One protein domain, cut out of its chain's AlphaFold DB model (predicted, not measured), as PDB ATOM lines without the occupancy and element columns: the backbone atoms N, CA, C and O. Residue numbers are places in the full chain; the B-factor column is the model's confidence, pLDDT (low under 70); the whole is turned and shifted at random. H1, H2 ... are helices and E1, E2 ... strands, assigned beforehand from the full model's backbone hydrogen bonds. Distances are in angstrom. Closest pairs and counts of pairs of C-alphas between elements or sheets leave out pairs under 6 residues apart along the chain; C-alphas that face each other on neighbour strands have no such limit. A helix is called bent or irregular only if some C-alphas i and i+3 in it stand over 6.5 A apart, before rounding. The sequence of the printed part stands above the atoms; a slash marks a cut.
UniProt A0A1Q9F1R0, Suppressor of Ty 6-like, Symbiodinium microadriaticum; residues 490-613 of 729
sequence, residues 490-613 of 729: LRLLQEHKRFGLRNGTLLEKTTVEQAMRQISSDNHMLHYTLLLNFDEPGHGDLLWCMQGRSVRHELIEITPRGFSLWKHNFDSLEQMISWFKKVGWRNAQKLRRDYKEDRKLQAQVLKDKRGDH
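What this domain is: This is residues 490 to 613 of the 729 residues of the protein "Suppressor of Ty 6-like" of Symbiodinium microadriaticum (UniProt A0A1Q9F1R0). A strongly twisted sheet of five strands curls round H3a, the first arm of a long bent helix, while H2 covers the sheet's other face and the short H1 sits on the same face as H3a. The second arm, H3b, turns off at a steep angle and reaches away from this compact body, its residues 600 to 609 sticking out with the tail 610 to 613. The printed part has 124 residues, with three named helices and five named strands in the order H1 H2 E1 E2 E3 E4 E5 H3; the class is mixed, helices and strands. The sheet's order is E1 E2 E3 E4 E5, antiparallel throughout. The whole is compact, with a radius of gyration of the C-alphas of 15.9 A, yet elongated, spanning 55 by 28 by 26 A.

How they stand to each other: Strands E1, residues 526 to 532, E2, 540 to 546, E3, 552 to 559, E4, 562 to 565, and E5, 568 to 570, form a meander, each strand the antiparallel neighbour of the one before. Within hydrogen-bond range are N 529 and O 543 of E1 and E2, 2.9 A, N 554 and O 542 of E3 and E2, 2.9 A, N 557 and O 564 of E3 and E4, 2.9 A, and N 570 and O 563 of E5 and E4, 2.8 A. The pairing of E3 is staggered: residues 552 to 556 pair with E2 and 556 to 559 with E4. Helices on both faces make three layers: H1, residues 490 to 495, and H3a, residues 573 to 586, on one face and H2, residues 509 to 521, on the other. The closest C-alphas of H3a and E5, those of Phe 570 and Met 576, are 5.6 A apart. H2 lies over E1 and E2 at a height over the sheet of 9.1 A, and its closest C-alpha to E2 is that of Ser 520, 6.2 A from that of Met 546. H1 lies over E3 at a height of 8.2 A; it is close to H3a but not clearly touching, with the C-alphas of Leu 493 and Leu 573 7.1 A apart. Every O i to N i+4 pair is within hydrogen-bond range in H1 and H2; the count is 8 of 10 in H3a and 16 of 17 in H3b, residues 589 to 609, which only grazes the sheet with residues 591 to 595.

Where its parts are: E1 measures 20.2 A, E2 20.1 A and E3 22.3 A from first to last C-alpha; E2 begins at C-alpha 540, (-5.636, -26.768, -44.795). H2 measures 18.7 A. By its hydrogen bonds H3, residues 573 to 609, was assigned as one helix, but it is bent: C-alphas 586 and 589 are 7.9 A apart. H3a, 18.8 A, is itself irregular, with C-alphas 582 and 585 7.6 A apart; H3b, 30.4 A, stands to it at a steep tilt of 65 degrees and ends at C-alpha 609, (8.438, -51.122, -50.709).

The domain as a whole: The two C-alphas farthest apart, those of Asp 522 and His 613, are 57.2 A apart. Without the free residues 600 to 613, the body spans 35 by 29 by 24 A. The printed part has no cut, and the link from H1 to H2, 13 residues, is long. The mean pLDDT of the printed part is 89.6; residues 501 to 507 and 612 to 613 are under 70.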
ATOM      1  N   LEU A 490     -10.020 -30.325 -38.619       90.25
ATOM      2  CA  LEU A 490     -10.627 -29.581 -39.733       90.25
ATOM      3  C   LEU A 490     -11.608 -28.506 -39.246       90.25
ATOM      4  O   LEU A 490     -11.626 -27.394 -39.779       90.25
ATOM      5  N   ARG A 491     -12.410 -28.817 -38.225       90.31
ATOM      6  CA  ARG A 491     -13.369 -27.899 -37.608       90.31
ATOM      7  C   ARG A 491     -12.670 -26.759 -36.869       90.31
ATOM      8  O   ARG A 491     -12.985 -25.601 -37.122       90.31
ATOM      9  N   LEU A 492     -11.660 -27.050 -36.049       93.69
ATOM     10  CA  LEU A 492     -10.823 -26.052 -35.371       93.69
ATOM     11  C   LEU A 492     -10.143 -25.099 -36.367       93.69
ATOM     12  O   LEU A 492     -10.008 -23.903 -36.098       93.69
ATOM     13  N   LEU A 493      -9.741 -25.607 -37.537       93.56
ATOM     14  CA  LEU A 493      -9.185 -24.792 -38.617       93.56
ATOM     15  C   LEU A 493     -10.229 -23.849 -39.244       93.56
ATOM     16  O   LEU A 493      -9.889 -22.698 -39.529       93.56
ATOM     17  N   GLN A 494     -11.480 -24.295 -39.395       90.56
ATOM     18  CA  GLN A 494     -12.612 -23.489 -39.884       90.56
ATOM     19  C   GLN A 494     -13.121 -22.462 -38.854       90.56
ATOM     20  O   GLN A 494     -13.428 -21.322 -39.205       90.56
ATOM     21  N   GLU A 495     -13.183 -22.831 -37.574       91.88
ATOM     22  CA  GLU A 495     -13.638 -21.963 -36.479       91.88
ATOM     23  C   GLU A 495     -12.596 -20.893 -36.096       91.88
ATOM     24  O   GLU A 495     -12.927 -19.866 -35.492       91.88
ATOM     25  N   HIS A 496     -11.326 -21.080 -36.473       94.44
ATOM     26  CA  HIS A 496     -10.262 -20.135 -36.158       94.44
ATOM     27  C   HIS A 496     -10.525 -18.732 -36.742       94.44
ATOM     28  O   HIS A 496     -10.771 -18.541 -37.927       94.44
ATOM     29  N   LYS A 497     -10.325 -17.693 -35.923       92.69
ATOM     30  CA  LYS A 497     -10.565 -16.259 -36.231       92.69
ATOM     31  C   LYS A 497      -9.870 -15.656 -37.468       92.69
ATOM     32  O   LYS A 497     -10.085 -14.483 -37.767       92.69
ATOM     33  N   ARG A 498      -8.984 -16.394 -38.145       92.69
ATOM     34  CA  ARG A 498      -8.372 -16.009 -39.436       92.69
ATOM     35  C   ARG A 498      -8.780 -16.933 -40.587       92.69
ATOM     36  O   ARG A 498      -8.146 -16.876 -41.629       92.69
ATOM     37  N   PHE A 499      -9.789 -17.778 -40.417       92.69
ATOM     38  CA  PHE A 499     -10.366 -18.542 -41.511       92.69
ATOM     39  C   PHE A 499     -11.173 -17.611 -42.423       92.69
ATOM     40  O   PHE A 499     -12.003 -16.839 -41.936       92.69
ATOM     41  N   GLY A 500     -10.879 -17.612 -43.727       84.00
ATOM     42  CA  GLY A 500     -11.624 -16.842 -44.738       84.00
ATOM     43  C   GLY A 500     -11.670 -15.310 -44.565       84.00
ATOM     44  O   GLY A 500     -12.445 -14.666 -45.256       84.00
ATOM     45  N   LEU A 501     -10.889 -14.728 -43.642       68.81
ATOM     46  CA  LEU A 501     -10.727 -13.284 -43.360       68.81
ATOM     47  C   LEU A 501     -11.926 -12.346 -43.687       68.81
ATOM     48  O   LEU A 501     -11.885 -11.560 -44.626       68.81
ATOM     49  N   ARG A 502     -12.915 -12.194 -42.805       58.84
ATOM     50  CA  ARG A 502     -14.046 -13.119 -42.630       58.84
ATOM     51  C   ARG A 502     -15.319 -12.289 -42.835       58.84
ATOM     52  O   ARG A 502     -15.453 -11.263 -42.176       58.84
ATOM     53  N   ASN A 503     -16.261 -12.763 -43.649       53.62
ATOM     54  CA  ASN A 503     -17.650 -12.269 -43.653       53.62
ATOM     55  C   ASN A 503     -18.670 -13.429 -43.649       53.62
ATOM     56  O   ASN A 503     -19.766 -13.325 -44.186       53.62
ATOM     57  N   GLY A 504     -18.282 -14.570 -43.066       52.69
ATOM     58  CA  GLY A 504     -19.110 -15.777 -42.935       52.69
ATOM     59  C   GLY A 504     -19.206 -16.640 -44.197       52.69
ATOM     60  O   GLY A 504     -19.329 -17.852 -44.078       52.69
ATOM     61  N   THR A 505     -19.085 -16.048 -45.384       59.28
ATOM     62  CA  THR A 505     -19.075 -16.771 -46.659       59.28
ATOM     63  C   THR A 505     -17.762 -17.520 -46.895       59.28
ATOM     64  O   THR A 505     -16.675 -17.021 -46.591       59.28
ATOM     65  N   LEU A 506     -17.864 -18.721 -47.477       58.09
ATOM     66  CA  LEU A 506     -16.732 -19.439 -48.065       58.09
ATOM     67  C   LEU A 506     -16.237 -18.636 -49.273       58.09
ATOM     68  O   LEU A 506     -16.841 -18.664 -50.341       58.09
ATOM     69  N   LEU A 507     -15.171 -17.862 -49.081       65.94
ATOM     70  CA  LEU A 507     -14.568 -17.077 -50.150       65.94
ATOM     71  C   LEU A 507     -13.632 -17.947 -50.988       65.94
ATOM     72  O   LEU A 507     -12.753 -18.626 -50.455       65.94
ATOM     73  N   GLU A 508     -13.786 -17.855 -52.307       82.50
ATOM     74  CA  GLU A 508     -12.875 -18.457 -53.275       82.50
ATOM     75  C   GLU A 508     -11.423 -18.030 -52.985       82.50
ATOM     76  O   GLU A 508     -11.140 -16.861 -52.695       82.50
ATOM     77  N   LYS A 509     -10.484 -18.978 -53.094       88.62
ATOM     78  CA  LYS A 509      -9.042 -18.801 -52.825       88.62
ATOM     79  C   LYS A 509      -8.461 -17.549 -53.501       88.62
ATOM     80  O   LYS A 509      -7.722 -16.792 -52.871       88.62
ATOM     81  N   THR A 510      -8.877 -17.278 -54.738       90.25
ATOM     82  CA  THR A 510      -8.507 -16.094 -55.535       90.25
ATOM     83  C   THR A 510      -8.972 -14.770 -54.912       90.25
ATOM     84  O   THR A 510      -8.216 -13.797 -54.884       90.25
ATOM     85  N   THR A 511     -10.189 -14.725 -54.367       89.94
ATOM     86  CA  THR A 511     -10.777 -13.540 -53.722       89.94
ATOM     87  C   THR A 511     -10.073 -13.247 -52.401       89.94
ATOM     88  O   THR A 511      -9.730 -12.097 -52.109       89.94
ATOM     89  N   VAL A 512      -9.758 -14.292 -51.629       91.38
ATOM     90  CA  VAL A 512      -8.983 -14.170 -50.386       91.38
ATOM     91  C   VAL A 512      -7.562 -13.680 -50.676       91.38
ATOM     92  O   VAL A 512      -7.073 -12.787 -49.984       91.38
ATOM     93  N   GLU A 513      -6.908 -14.181 -51.729       92.38
ATOM     94  CA  GLU A 513      -5.617 -13.651 -52.182       92.38
ATOM     95  C   GLU A 513      -5.681 -12.160 -52.537       92.38
ATOM     96  O   GLU A 513      -4.782 -11.409 -52.157       92.38
ATOM     97  N   GLN A 514      -6.713 -11.713 -53.259       90.50
ATOM     98  CA  GLN A 514      -6.877 -10.302 -53.624       90.50
ATOM     99  C   GLN A 514      -7.061  -9.416 -52.385       90.50
ATOM    100  O   GLN A 514      -6.346  -8.421 -52.240       90.50
ATOM    101  N   ALA A 515      -7.929  -9.819 -51.452       90.25
ATOM    102  CA  ALA A 515      -8.120  -9.126 -50.179       90.25
ATOM    103  C   ALA A 515      -6.819  -9.078 -49.352       90.25
ATOM    104  O   ALA A 515      -6.452  -8.031 -48.822       90.25
ATOM    105  N   MET A 516      -6.060 -10.179 -49.296       91.56
ATOM    106  CA  MET A 516      -4.754 -10.203 -48.630       91.56
ATOM    107  C   MET A 516      -3.740  -9.254 -49.279       91.56
ATOM    108  O   MET A 516      -3.004  -8.582 -48.558       91.56
ATOM    109  N   ARG A 517      -3.700  -9.166 -50.617       90.75
ATOM    110  CA  ARG A 517      -2.815  -8.227 -51.332       90.75
ATOM    111  C   ARG A 517      -3.152  -6.781 -50.962       90.75
ATOM    112  O   ARG A 517      -2.238  -6.068 -50.557       90.75
ATOM    113  N   GLN A 518      -4.435  -6.406 -51.001       89.31
ATOM    114  CA  GLN A 518      -4.930  -5.075 -50.608       89.31
ATOM    115  C   GLN A 518      -4.600  -4.732 -49.149       89.31
ATOM    116  O   GLN A 518      -4.047  -3.680 -48.872       89.31
ATOM    117  N   ILE A 519      -4.855  -5.638 -48.201       88.19
ATOM    118  CA  ILE A 519      -4.539  -5.397 -46.781       88.19
ATOM    119  C   ILE A 519      -3.016  -5.259 -46.555       88.19
ATOM    120  O   ILE A 519      -2.577  -4.578 -45.630       88.19
ATOM    121  N   SER A 520      -2.199  -5.910 -47.390       89.06
ATOM    122  CA  SER A 520      -0.741  -5.949 -47.237       89.06
ATOM    123  C   SER A 520       0.035  -4.816 -47.912       89.06
ATOM    124  O   SER A 520       1.233  -4.702 -47.643       89.06
ATOM    125  N   SER A 521      -0.582  -4.005 -48.784       85.94
ATOM    126  CA  SER A 521       0.095  -2.841 -49.384       85.94
ATOM    127  C   SER A 521       0.406  -1.777 -48.337       85.94
ATOM    128  O   SER A 521       1.480  -1.178 -48.355       85.94
ATOM    129  N   ASP A 522      -0.509  -1.610 -47.387       81.69
ATOM    130  CA  ASP A 522      -0.524  -0.478 -46.463       81.69
ATOM    131  C   ASP A 522       0.244  -0.780 -45.165       81.69
ATOM    132  O   ASP A 522       0.365   0.071 -44.284       81.69
ATOM    133  N   ASN A 523       0.742  -2.014 -45.008       81.19
ATOM    134  CA  ASN A 523       1.246  -2.499 -43.732       81.19
ATOM    135  C   ASN A 523       2.484  -3.402 -43.853       81.19
ATOM    136  O   ASN A 523       2.543  -4.356 -44.631       81.19
ATOM    137  N   HIS A 524       3.483  -3.137 -43.010       87.31
ATOM    138  CA  HIS A 524       4.686  -3.963 -42.899       87.31
ATOM    139  C   HIS A 524       4.507  -5.199 -41.994       87.31
ATOM    140  O   HIS A 524       5.450  -5.979 -41.841       87.31
ATOM    141  N   MET A 525       3.324  -5.394 -41.398       91.56
ATOM    142  CA  MET A 525       2.992  -6.588 -40.620       91.56
ATOM    143  C   MET A 525       2.922  -7.867 -41.475       91.56
ATOM    144  O   MET A 525       2.747  -7.846 -42.693       91.56
ATOM    145  N   LEU A 526       3.061  -9.013 -40.801       94.44
ATOM    146  CA  LEU A 526       2.827 -10.336 -41.378       94.44
ATOM    147  C   LEU A 526       1.321 -10.623 -41.379       94.44
ATOM    148  O   LEU A 526       0.729 -10.858 -40.321       94.44
ATOM    149  N   HIS A 527       0.715 -10.648 -42.561       94.50
ATOM    150  CA  HIS A 527      -0.684 -11.025 -42.739       94.50
ATOM    151  C   HIS A 527      -0.773 -12.512 -43.073       94.50
ATOM    152  O   HIS A 527       0.017 -13.026 -43.864       94.50
ATOM    153  N   TYR A 528      -1.731 -13.208 -42.462       96.25
ATOM    154  CA  TYR A 528      -2.010 -14.615 -42.736       96.25
ATOM    155  C   TYR A 528      -3.508 -14.916 -42.618       96.25
ATOM    156  O   TYR A 528      -4.213 -14.285 -41.821       96.25
ATOM    157  N   THR A 529      -3.960 -15.892 -43.397       96.06
ATOM    158  CA  THR A 529      -5.311 -16.457 -43.390       96.06
ATOM    159  C   THR A 529      -5.217 -17.982 -43.340       96.06
ATOM    160  O   THR A 529      -4.176 -18.548 -43.680       96.06
ATOM    161  N   LEU A 530      -6.301 -18.641 -42.950       96.06
ATOM    162  CA  LEU A 530      -6.491 -20.076 -43.152       96.06
ATOM    163  C   LEU A 530      -7.630 -20.287 -44.151       96.06
ATOM    164  O   LEU A 530      -8.597 -19.522 -44.150       96.06
ATOM    165  N   LEU A 531      -7.511 -21.319 -44.978       93.88
ATOM    166  CA  LEU A 531      -8.562 -21.855 -45.842       93.88
ATOM    167  C   LEU A 531      -8.537 -23.384 -45.776       93.88
ATOM    168  O   LEU A 531      -7.561 -23.971 -45.311       93.88
ATOM    169  N   LEU A 532      -9.595 -24.024 -46.264       91.62
ATOM    170  CA  LEU A 532      -9.529 -25.428 -46.668       91.62
ATOM    171  C   LEU A 532      -8.900 -25.511 -48.059       91.62
ATOM    172  O   LEU A 532      -9.104 -24.621 -48.891       91.62
ATOM    173  N   ASN A 533      -8.136 -26.567 -48.312       90.00
ATOM    174  CA  ASN A 533      -7.585 -26.826 -49.630       90.00
ATOM    175  C   ASN A 533      -8.558 -27.714 -50.431       90.00
ATOM    176  O   ASN A 533      -8.800 -28.867 -50.083       90.00
ATOM    177  N   PHE A 534      -9.127 -27.158 -51.504       83.56
ATOM    178  CA  PHE A 534     -10.020 -27.878 -52.421       83.56
ATOM    179  C   PHE A 534      -9.261 -28.767 -53.428       83.56
ATOM    180  O   PHE A 534      -9.837 -29.715 -53.956       83.56
ATOM    181  N   ASP A 535      -7.978 -28.476 -53.683       84.62
ATOM    182  CA  ASP A 535      -7.099 -29.233 -54.585       84.62
ATOM    183  C   ASP A 535      -6.568 -30.519 -53.910       84.62
ATOM    184  O   ASP A 535      -6.504 -31.582 -54.531       84.62
ATOM    185  N   GLU A 536      -6.186 -30.415 -52.632       85.69
ATOM    186  CA  GLU A 536      -5.725 -31.504 -51.757       85.69
ATOM    187  C   GLU A 536      -6.716 -31.657 -50.575       85.69
ATOM    188  O   GLU A 536      -6.463 -31.138 -49.487       85.69
ATOM    189  N   PRO A 537      -7.869 -32.335 -50.769       81.00
ATOM    190  CA  PRO A 537      -8.886 -32.536 -49.732       81.00
ATOM    191  C   PRO A 537      -8.343 -33.100 -48.410       81.00
ATOM    192  O   PRO A 537      -7.340 -33.814 -48.372       81.00
ATOM    193  N   GLY A 538      -9.010 -32.754 -47.305       84.19
ATOM    194  CA  GLY A 538      -8.546 -33.049 -45.944       84.19
ATOM    195  C   GLY A 538      -7.356 -32.201 -45.474       84.19
ATOM    196  O   GLY A 538      -6.940 -32.349 -44.332       84.19
ATOM    197  N   HIS A 539      -6.823 -31.298 -46.303       91.88
ATOM    198  CA  HIS A 539      -5.725 -30.405 -45.931       91.88
ATOM    199  C   HIS A 539      -6.213 -28.963 -45.740       91.88
ATOM    200  O   HIS A 539      -7.182 -28.506 -46.356       91.88
ATOM    201  N   GLY A 540      -5.504 -28.218 -44.895       94.38
ATOM    202  CA  GLY A 540      -5.636 -26.768 -44.795       94.38
ATOM    203  C   GLY A 540      -4.673 -26.045 -45.738       94.38
ATOM    204  O   GLY A 540      -3.629 -26.571 -46.112       94.38
ATOM    205  N   ASP A 541      -4.992 -24.798 -46.068       95.62
ATOM    206  CA  ASP A 541      -4.140 -23.882 -46.825       95.62
ATOM    207  C   ASP A 541      -3.823 -22.661 -45.935       95.62
ATOM    208  O   ASP A 541      -4.710 -21.889 -45.557       95.62
ATOM    209  N   LEU A 542      -2.547 -22.471 -45.585       97.44
ATOM    210  CA  LEU A 542      -2.041 -21.282 -44.889       97.44
ATOM    211  C   LEU A 542      -1.553 -20.271 -45.927       97.44
ATOM    212  O   LEU A 542      -0.448 -20.402 -46.461       97.44
ATOM    213  N   LEU A 543      -2.356 -19.240 -46.198       96.31
ATOM    214  CA  LEU A 543      -1.934 -18.143 -47.067       96.31
ATOM    215  C   LEU A 543      -1.305 -17.046 -46.216       96.31
ATOM    216  O   LEU A 543      -1.857 -16.655 -45.186       96.31
ATOM    217  N   TRP A 544      -0.161 -16.519 -46.646       96.62
ATOM    218  CA  TRP A 544       0.528 -15.439 -45.948       96.62
ATOM    219  C   TRP A 544       1.245 -14.473 -46.891       96.62
ATOM    220  O   TRP A 544       1.717 -14.842 -47.966       96.62
ATOM    221  N   CYS A 545       1.357 -13.215 -46.475       95.31
ATOM    222  CA  CYS A 545       2.103 -12.180 -47.185       95.31
ATOM    223  C   CYS A 545       2.686 -11.150 -46.205       95.31
ATOM    224  O   CYS A 545       2.355 -11.109 -45.018       95.31
ATOM    225  N   MET A 546       3.608 -10.333 -46.708       92.38
ATOM    226  CA  MET A 546       4.303  -9.297 -45.947       92.38
ATOM    227  C   MET A 546       4.739  -8.197 -46.921       92.38
ATOM    228  O   MET A 546       5.357  -8.523 -47.935       92.38
ATOM    229  N   GLN A 547       4.466  -6.924 -46.609       87.12
ATOM    230  CA  GLN A 547       4.927  -5.755 -47.384       87.12
ATOM    231  C   GLN A 547       4.536  -5.791 -48.879       87.12
ATOM    232  O   GLN A 547       5.408  -5.713 -49.745       87.12
ATOM    233  N   GLY A 548       3.255  -5.997 -49.200       76.00
ATOM    234  CA  GLY A 548       2.753  -6.028 -50.585       76.00
ATOM    235  C   GLY A 548       3.328  -7.134 -51.486       76.00
ATOM    236  O   GLY A 548       3.082  -7.143 -52.691       76.00
ATOM    237  N   ARG A 549       4.123  -8.067 -50.940       84.50
ATOM    238  CA  ARG A 549       4.712  -9.181 -51.700       84.50
ATOM    239  C   ARG A 549       3.641 -10.188 -52.110       84.50
ATOM    240  O   ARG A 549       2.591 -10.287 -51.480       84.50
ATOM    241  N   SER A 550       3.957 -10.989 -53.130       92.31
ATOM    242  CA  SER A 550       3.098 -12.087 -53.580       92.31
ATOM    243  C   SER A 550       2.651 -12.977 -52.419       92.31
ATOM    244  O   SER A 550       3.449 -13.339 -51.546       92.31
ATOM    245  N   VAL A 551       1.361 -13.322 -52.427       95.38
ATOM    246  CA  VAL A 551       0.770 -14.229 -51.443       95.38
ATOM    247  C   VAL A 551       1.427 -15.598 -51.585       95.38
ATOM    248  O   VAL A 551       1.701 -16.087 -52.684       95.38
ATOM    249  N   ARG A 552       1.770 -16.183 -50.443       95.88
ATOM    250  CA  ARG A 552       2.457 -17.462 -50.322       95.88
ATOM    251  C   ARG A 552       1.496 -18.464 -49.725       95.88
ATOM    252  O   ARG A 552       0.915 -18.194 -48.685       95.88
ATOM    253  N   HIS A 553       1.396 -19.616 -50.366       95.88
ATOM    254  CA  HIS A 553       0.579 -20.735 -49.919       95.88
ATOM    255  C   HIS A 553       1.494 -21.758 -49.248       95.88
ATOM    256  O   HIS A 553       2.572 -22.052 -49.775       95.88
ATOM    257  N   GLU A 554       1.085 -22.276 -48.099       97.19
ATOM    258  CA  GLU A 554       1.655 -23.474 -47.485       97.19
ATOM    259  C   GLU A 554       0.528 -24.474 -47.248       97.19
ATOM    260  O   GLU A 554      -0.517 -24.099 -46.721       97.19
ATOM    261  N   LEU A 555       0.769 -25.733 -47.597       96.25
ATOM    262  CA  LEU A 555      -0.122 -26.831 -47.251       96.25
ATOM    263  C   LEU A 555       0.007 -27.121 -45.746       96.25
ATOM    264  O   LEU A 555       1.125 -27.266 -45.242       96.25
ATOM    265  N   ILE A 556      -1.125 -27.208 -45.054       97.19
ATOM    266  CA  ILE A 556      -1.243 -27.766 -43.708       97.19
ATOM    267  C   ILE A 556      -1.792 -29.182 -43.864       97.19
ATOM    268  O   ILE A 556      -2.950 -29.371 -44.233       97.19
ATOM    269  N   GLU A 557      -0.966 -30.172 -43.569       94.69
ATOM    270  CA  GLU A 557      -1.393 -31.564 -43.451       94.69
ATOM    271  C   GLU A 557      -2.180 -31.714 -42.145       94.69
ATOM    272  O   GLU A 557      -1.695 -31.329 -41.079       94.69
ATOM    273  N   ILE A 558      -3.400 -32.239 -42.215       93.62
ATOM    274  CA  ILE A 558      -4.206 -32.531 -41.027       93.62
ATOM    275  C   ILE A 558      -4.097 -34.026 -40.766       93.62
ATOM    276  O   ILE A 558      -4.260 -34.843 -41.665       93.62
ATOM    277  N   THR A 559      -3.759 -34.369 -39.530       92.88
ATOM    278  CA  THR A 559      -3.492 -35.737 -39.088       92.88
ATOM    279  C   THR A 559      -4.362 -36.051 -37.873       92.88
ATOM    280  O   THR A 559      -4.769 -35.121 -37.170       92.88
ATOM    281  N   PRO A 560      -4.562 -37.332 -37.520       91.88
ATOM    282  CA  PRO A 560      -5.270 -37.698 -36.295       91.88
ATOM    283  C   PRO A 560      -4.674 -37.100 -35.006       91.88
ATOM    284  O   PRO A 560      -5.352 -36.999 -33.993       91.88
ATOM    285  N   ARG A 561      -3.393 -36.698 -35.024       92.56
ATOM    286  CA  ARG A 561      -2.688 -36.115 -33.870       92.56
ATOM    287  C   ARG A 561      -2.664 -34.582 -33.851       92.56
ATOM    288  O   ARG A 561      -2.054 -34.019 -32.948       92.56
ATOM    289  N   GLY A 562      -3.259 -33.909 -34.836       94.88
ATOM    290  CA  GLY A 562      -3.158 -32.458 -35.006       94.88
ATOM    291  C   GLY A 562      -2.622 -32.061 -36.380       94.88
ATOM    292  O   GLY A 562      -2.916 -32.692 -37.397       94.88
ATOM    293  N   PHE A 563      -1.816 -31.004 -36.426       96.88
ATOM    294  CA  PHE A 563      -1.447 -30.305 -37.659       96.88
ATOM    295  C   PHE A 563       0.032 -30.510 -38.001       96.88
ATOM    296  O   PHE A 563       0.893 -30.314 -37.145       96.88
ATOM    297  N   SER A 564       0.347 -30.830 -39.255       96.75
ATOM    298  CA  SER A 564       1.708 -30.826 -39.800       96.75
ATOM    299  C   SER A 564       1.900 -29.640 -40.750       96.75
ATOM    300  O   SER A 564       1.129 -29.424 -41.685       96.75
ATOM    301  N   LEU A 565       2.958 -28.859 -40.515       97.81
ATOM    302  CA  LEU A 565       3.402 -27.794 -41.415       97.81
ATOM    303  C   LEU A 565       4.886 -27.987 -41.735       97.81
ATOM    304  O   LEU A 565       5.753 -27.839 -40.874       97.81
ATOM    305  N   TRP A 566       5.176 -28.334 -42.991       96.62
ATOM    306  CA  TRP A 566       6.513 -28.712 -43.468       96.62
ATOM    307  C   TRP A 566       7.180 -29.824 -42.613       96.62
ATOM    308  O   TRP A 566       8.369 -29.739 -42.300       96.62
ATOM    309  N   LYS A 567       6.417 -30.864 -42.236       93.56
ATOM    310  CA  LYS A 567       6.793 -31.972 -41.321       93.56
ATOM    311  C   LYS A 567       7.041 -31.604 -39.854       93.56
ATOM    312  O   LYS A 567       7.489 -32.453 -39.082       93.56
ATOM    313  N   HIS A 568       6.780 -30.367 -39.441       96.56
ATOM    314  CA  HIS A 568       6.668 -30.065 -38.020       96.56
ATOM    315  C   HIS A 568       5.245 -30.386 -37.574       96.56
ATOM    316  O   HIS A 568       4.311 -29.721 -38.014       96.56
ATOM    317  N   ASN A 569       5.106 -31.407 -36.730       96.38
ATOM    318  CA  ASN A 569       3.836 -31.800 -36.131       96.38
ATOM    319  C   ASN A 569       3.536 -30.912 -34.914       96.38
ATOM    320  O   ASN A 569       4.442 -30.591 -34.141       96.38
ATOM    321  N   PHE A 570       2.269 -30.545 -34.746       97.88
ATOM    322  CA  PHE A 570       1.758 -29.716 -33.662       97.88
ATOM    323  C   PHE A 570       0.443 -30.295 -33.150       97.88
ATOM    324  O   PHE A 570      -0.511 -30.422 -33.917       97.88
ATOM    325  N   ASP A 571       0.364 -30.540 -31.844       96.50
ATOM    326  CA  ASP A 571      -0.828 -31.112 -31.204       96.50
ATOM    327  C   ASP A 571      -2.031 -30.145 -31.226       96.50
ATOM    328  O   ASP A 571      -3.163 -30.532 -30.958       96.50
ATOM    329  N   SER A 572      -1.803 -28.858 -31.525       96.88
ATOM    330  CA  SER A 572      -2.874 -27.873 -31.675       96.88
ATOM    331  C   SER A 572      -2.562 -26.768 -32.685       96.88
ATOM    332  O   SER A 572      -1.415 -26.350 -32.889       96.88
ATOM    333  N   LEU A 573      -3.628 -26.226 -33.280       97.31
ATOM    334  CA  LEU A 573      -3.566 -25.150 -34.270       97.31
ATOM    335  C   LEU A 573      -2.880 -23.888 -33.716       97.31
ATOM    336  O   LEU A 573      -2.145 -23.196 -34.425       97.31
ATOM    337  N   GLU A 574      -3.079 -23.591 -32.429       97.69
ATOM    338  CA  GLU A 574      -2.455 -22.443 -31.770       97.69
ATOM    339  C   GLU A 574      -0.933 -22.585 -31.662       97.69
ATOM    340  O   GLU A 574      -0.210 -21.609 -31.895       97.69
ATOM    341  N   GLN A 575      -0.433 -23.791 -31.364       98.19
ATOM    342  CA  GLN A 575       1.002 -24.071 -31.334       98.19
ATOM    343  C   GLN A 575       1.617 -23.901 -32.728       98.19
ATOM    344  O   GLN A 575       2.610 -23.177 -32.858       98.19
ATOM    345  N   MET A 576       0.986 -24.463 -33.768       98.44
ATOM    346  CA  MET A 576       1.412 -24.298 -35.166       98.44
ATOM    347  C   MET A 576       1.504 -22.816 -35.553       98.44
ATOM    348  O   MET A 576       2.530 -22.357 -36.059       98.44
ATOM    349  N   ILE A 577       0.465 -22.024 -35.262       98.19
ATOM    350  CA  ILE A 577       0.423 -20.586 -35.578       98.19
ATOM    351  C   ILE A 577       1.463 -19.794 -34.765       98.19
ATOM    352  O   ILE A 577       2.089 -18.866 -35.290       98.19
ATOM    353  N   SER A 578       1.663 -20.134 -33.489       98.00
ATOM    354  CA  SER A 578       2.663 -19.512 -32.609       98.00
ATOM    355  C   SER A 578       4.086 -19.769 -33.115       98.00
ATOM    356  O   SER A 578       4.887 -18.836 -33.237       98.00
ATOM    357  N   TRP A 579       4.383 -21.014 -33.492       98.25
ATOM    358  CA  TRP A 579       5.650 -21.407 -34.102       98.25
ATOM    359  C   TRP A 579       5.864 -20.745 -35.467       98.25
ATOM    360  O   TRP A 579       6.931 -20.171 -35.714       98.25
ATOM    361  N   PHE A 580       4.836 -20.738 -36.324       98.25
ATOM    362  CA  PHE A 580       4.890 -20.122 -37.647       98.25
ATOM    363  C   PHE A 580       5.283 -18.644 -37.552       98.25
ATOM    364  O   PHE A 580       6.209 -18.222 -38.241       98.25
ATOM    365  N   LYS A 581       4.656 -17.884 -36.640       97.12
ATOM    366  CA  LYS A 581       4.944 -16.458 -36.384       97.12
ATOM    367  C   LYS A 581       6.346 -16.192 -35.830       97.12
ATOM    368  O   LYS A 581       6.936 -15.159 -36.153       97.12
ATOM    369  N   LYS A 582       6.873 -17.082 -34.983       97.31
ATOM    370  CA  LYS A 582       8.190 -16.920 -34.340       97.31
ATOM    371  C   LYS A 582       9.347 -17.304 -35.268       97.31
ATOM    372  O   LYS A 582      10.343 -16.583 -35.334       97.31
ATOM    373  N   VAL A 583       9.216 -18.435 -35.964       96.81
ATOM    374  CA  VAL A 583      10.309 -19.095 -36.699       96.81
ATOM    375  C   VAL A 583       9.909 -19.445 -38.132       96.81
ATOM    376  O   VAL A 583      10.669 -19.154 -39.059       96.81
ATOM    377  N   GLY A 584       8.727 -20.040 -38.323       95.94
ATOM    378  CA  GLY A 584       8.334 -20.661 -39.590       95.94
ATOM    379  C   GLY A 584       8.412 -19.729 -40.804       95.94
ATOM    380  O   GLY A 584       9.122 -20.038 -41.760       95.94
ATOM    381  N   TRP A 585       7.769 -18.556 -40.763       96.50
ATOM    382  CA  TRP A 585       7.719 -17.643 -41.922       96.50
ATOM    383  C   TRP A 585       9.102 -17.150 -42.381       96.50
ATOM    384  O   TRP A 585       9.323 -16.952 -43.578       96.50
ATOM    385  N   ARG A 586      10.055 -16.990 -41.448       96.25
ATOM    386  CA  ARG A 586      11.431 -16.547 -41.742       96.25
ATOM    387  C   ARG A 586      12.217 -17.621 -42.492       96.25
ATOM    388  O   ARG A 586      12.967 -17.307 -43.412       96.25
ATOM    389  N   ASN A 587      11.999 -18.883 -42.125       96.88
ATOM    390  CA  ASN A 587      12.706 -20.042 -42.667       96.88
ATOM    391  C   ASN A 587      11.932 -20.768 -43.784       96.88
ATOM    392  O   ASN A 587      12.440 -21.743 -44.339       96.88
ATOM    393  N   ALA A 588      10.743 -20.282 -44.154       95.56
ATOM    394  CA  ALA A 588       9.805 -20.936 -45.068       95.56
ATOM    395  C   ALA A 588      10.436 -21.425 -46.383       95.56
ATOM    396  O   ALA A 588      10.129 -22.516 -46.849       95.56
ATOM    397  N   GLN A 589      11.351 -20.660 -46.989       95.44
ATOM    398  CA  GLN A 589      12.001 -21.075 -48.241       95.44
ATOM    399  C   GLN A 589      12.905 -22.307 -48.071       95.44
ATOM    400  O   GLN A 589      12.984 -23.119 -48.991       95.44
ATOM    401  N   LYS A 590      13.568 -22.450 -46.916       96.94
ATOM    402  CA  LYS A 590      14.342 -23.649 -46.581       96.94
ATOM    403  C   LYS A 590      13.388 -24.806 -46.281       96.94
ATOM    404  O   LYS A 590      13.444 -25.818 -46.960       96.94
ATOM    405  N   LEU A 591      12.442 -24.599 -45.365       97.06
ATOM    406  CA  LEU A 591      11.495 -25.626 -44.915       97.06
ATOM    407  C   LEU A 591      10.668 -26.217 -46.075       97.06
ATOM    408  O   LEU A 591      10.512 -27.429 -46.165       97.06
ATOM    409  N   ARG A 592      10.251 -25.391 -47.046       95.31
ATOM    410  CA  ARG A 592       9.629 -25.838 -48.308       95.31
ATOM    411  C   ARG A 592      10.531 -26.715 -49.179       95.31
ATOM    412  O   ARG A 592      10.012 -27.559 -49.906       95.31
ATOM    413  N   ARG A 593      11.846 -26.468 -49.204       96.19
ATOM    414  CA  ARG A 593      12.802 -27.290 -49.963       96.19
ATOM    415  C   ARG A 593      12.961 -28.636 -49.271       96.19
ATOM    416  O   ARG A 593      12.706 -29.654 -49.906       96.19
ATOM    417  N   ASP A 594      13.264 -28.605 -47.979       96.06
ATOM    418  CA  ASP A 594      13.468 -29.780 -47.133       96.06
ATOM    419  C   ASP A 594      12.216 -30.697 -47.165       96.06
ATOM    420  O   ASP A 594      12.325 -31.902 -47.391       96.06
ATOM    421  N   TYR A 595      11.005 -30.123 -47.082       94.81
ATOM    422  CA  TYR A 595       9.728 -30.838 -47.254       94.81
ATOM    423  C   TYR A 595       9.567 -31.473 -48.650       94.81
ATOM    424  O   TYR A 595       9.156 -32.627 -48.769       94.81
ATOM    425  N   LYS A 596       9.907 -30.751 -49.730       93.69
ATOM    426  CA  LYS A 596       9.805 -31.270 -51.110       93.69
ATOM    427  C   LYS A 596      10.817 -32.370 -51.417       93.69
ATOM    428  O   LYS A 596      10.537 -33.224 -52.256       93.69
ATOM    429  N   GLU A 597      11.997 -32.321 -50.811       95.19
ATOM    430  CA  GLU A 597      13.009 -33.372 -50.929       95.19
ATOM    431  C   GLU A 597      12.553 -34.632 -50.187       95.19
ATOM    432  O   GLU A 597      12.612 -35.726 -50.748       95.19
ATOM    433  N   ASP A 598      11.958 -34.478 -49.005       92.25
ATOM    434  CA  ASP A 598      11.433 -35.609 -48.246       92.25
ATOM    435  C   ASP A 598      10.180 -36.244 -48.861       92.25
ATOM    436  O   ASP A 598      10.127 -37.463 -48.976       92.25
ATOM    437  N   ARG A 599       9.204 -35.464 -49.358       88.62
ATOM    438  CA  ARG A 599       8.012 -36.020 -50.040       88.62
ATOM    439  C   ARG A 599       8.403 -36.823 -51.293       88.62
ATOM    440  O   ARG A 599       7.718 -37.782 -51.642       88.62
ATOM    441  N   LYS A 600       9.537 -36.502 -51.939       90.06
ATOM    442  CA  LYS A 600      10.141 -37.346 -52.992       90.06
ATOM    443  C   LYS A 600      10.776 -38.616 -52.427       90.06
ATOM    444  O   LYS A 600      10.567 -39.677 -53.005       90.06
ATOM    445  N   LEU A 601      11.529 -38.514 -51.330       92.00
ATOM    446  CA  LEU A 601      12.148 -39.665 -50.669       92.00
ATOM    447  C   LEU A 601      11.089 -40.660 -50.175       92.00
ATOM    448  O   LEU A 601      11.198 -41.844 -50.467       92.00
ATOM    449  N   GLN A 602      10.025 -40.193 -49.519       86.25
ATOM    450  CA  GLN A 602       8.896 -41.026 -49.095       86.25
ATOM    451  C   GLN A 602       8.182 -41.674 -50.287       86.25
ATOM    452  O   GLN A 602       7.935 -42.876 -50.270       86.25
ATOM    453  N   ALA A 603       7.912 -40.919 -51.359       84.06
ATOM    454  CA  ALA A 603       7.335 -41.478 -52.582       84.06
ATOM    455  C   ALA A 603       8.245 -42.538 -53.235       84.06
ATOM    456  O   ALA A 603       7.745 -43.488 -53.837       84.06
ATOM    457  N   GLN A 604       9.568 -42.404 -53.096       85.94
ATOM    458  CA  GLN A 604      10.527 -43.416 -53.522       85.94
ATOM    459  C   GLN A 604      10.525 -44.636 -52.587       85.94
ATOM    460  O   GLN A 604      10.393 -45.746 -53.079       85.94
ATOM    461  N   VAL A 605      10.540 -44.459 -51.262       86.62
ATOM    462  CA  VAL A 605      10.441 -45.563 -50.287       86.62
ATOM    463  C   VAL A 605       9.140 -46.351 -50.459       86.62
ATOM    464  O   VAL A 605       9.172 -47.575 -50.457       86.62
ATOM    465  N   LEU A 606       8.000 -45.687 -50.670       78.44
ATOM    466  CA  LEU A 606       6.716 -46.342 -50.953       78.44
ATOM    467  C   LEU A 606       6.720 -47.078 -52.298       78.44
ATOM    468  O   LEU A 606       6.110 -48.138 -52.426       78.44
ATOM    469  N   LYS A 607       7.406 -46.537 -53.308       79.81
ATOM    470  CA  LYS A 607       7.593 -47.202 -54.603       79.81
ATOM    471  C   LYS A 607       8.478 -48.443 -54.465       79.81
ATOM    472  O   LYS A 607       8.161 -49.463 -55.066       79.81
ATOM    473  N   ASP A 608       9.550 -48.355 -53.690       82.81
ATOM    474  CA  ASP A 608      10.531 -49.427 -53.541       82.81
ATOM    475  C   ASP A 608       9.987 -50.534 -52.603       82.81
ATOM    476  O   ASP A 608      10.134 -51.713 -52.914       82.81
ATOM    477  N   LYS A 609       9.219 -50.182 -51.550       78.62
ATOM    478  CA  LYS A 609       8.438 -51.122 -50.709       78.62
ATOM    479  C   LYS A 609       7.457 -51.988 -51.515       78.62
ATOM    480  O   LYS A 609       7.242 -53.138 -51.156       78.62
ATOM    481  N   ARG A 610       6.847 -51.446 -52.579       70.94
ATOM    482  CA  ARG A 610       5.878 -52.168 -53.434       70.94
ATOM    483  C   ARG A 610       6.528 -53.130 -54.439       70.94
ATOM    484  O   ARG A 610       5.814 -53.864 -55.119       70.94
ATOM    485  N   GLY A 611       7.859 -53.120 -54.554       75.56
ATOM    486  CA  GLY A 611       8.610 -53.957 -55.488       75.56
ATOM    487  C   GLY A 611       8.379 -53.634 -56.972       75.56
ATOM    488  O   GLY A 611       7.552 -52.803 -57.359       75.56
ATOM    489  N   ASP A 612       9.116 -54.329 -57.840       68.25
ATOM    490  CA  ASP A 612       9.062 -54.115 -59.297       68.25
ATOM    491  C   ASP A 612       7.747 -54.581 -59.950       68.25
ATOM    492  O   ASP A 612       7.448 -54.203 -61.084       68.25
ATOM    493  N   HIS A 613       6.918 -55.341 -59.226       54.84
ATOM    494  CA  HIS A 613       5.603 -55.803 -59.685       54.84
ATOM    495  C   HIS A 613       4.532 -54.694 -59.710       54.84
ATOM    496  O   HIS A 613       3.482 -54.863 -60.338       54.84
TER     497      HIS A 613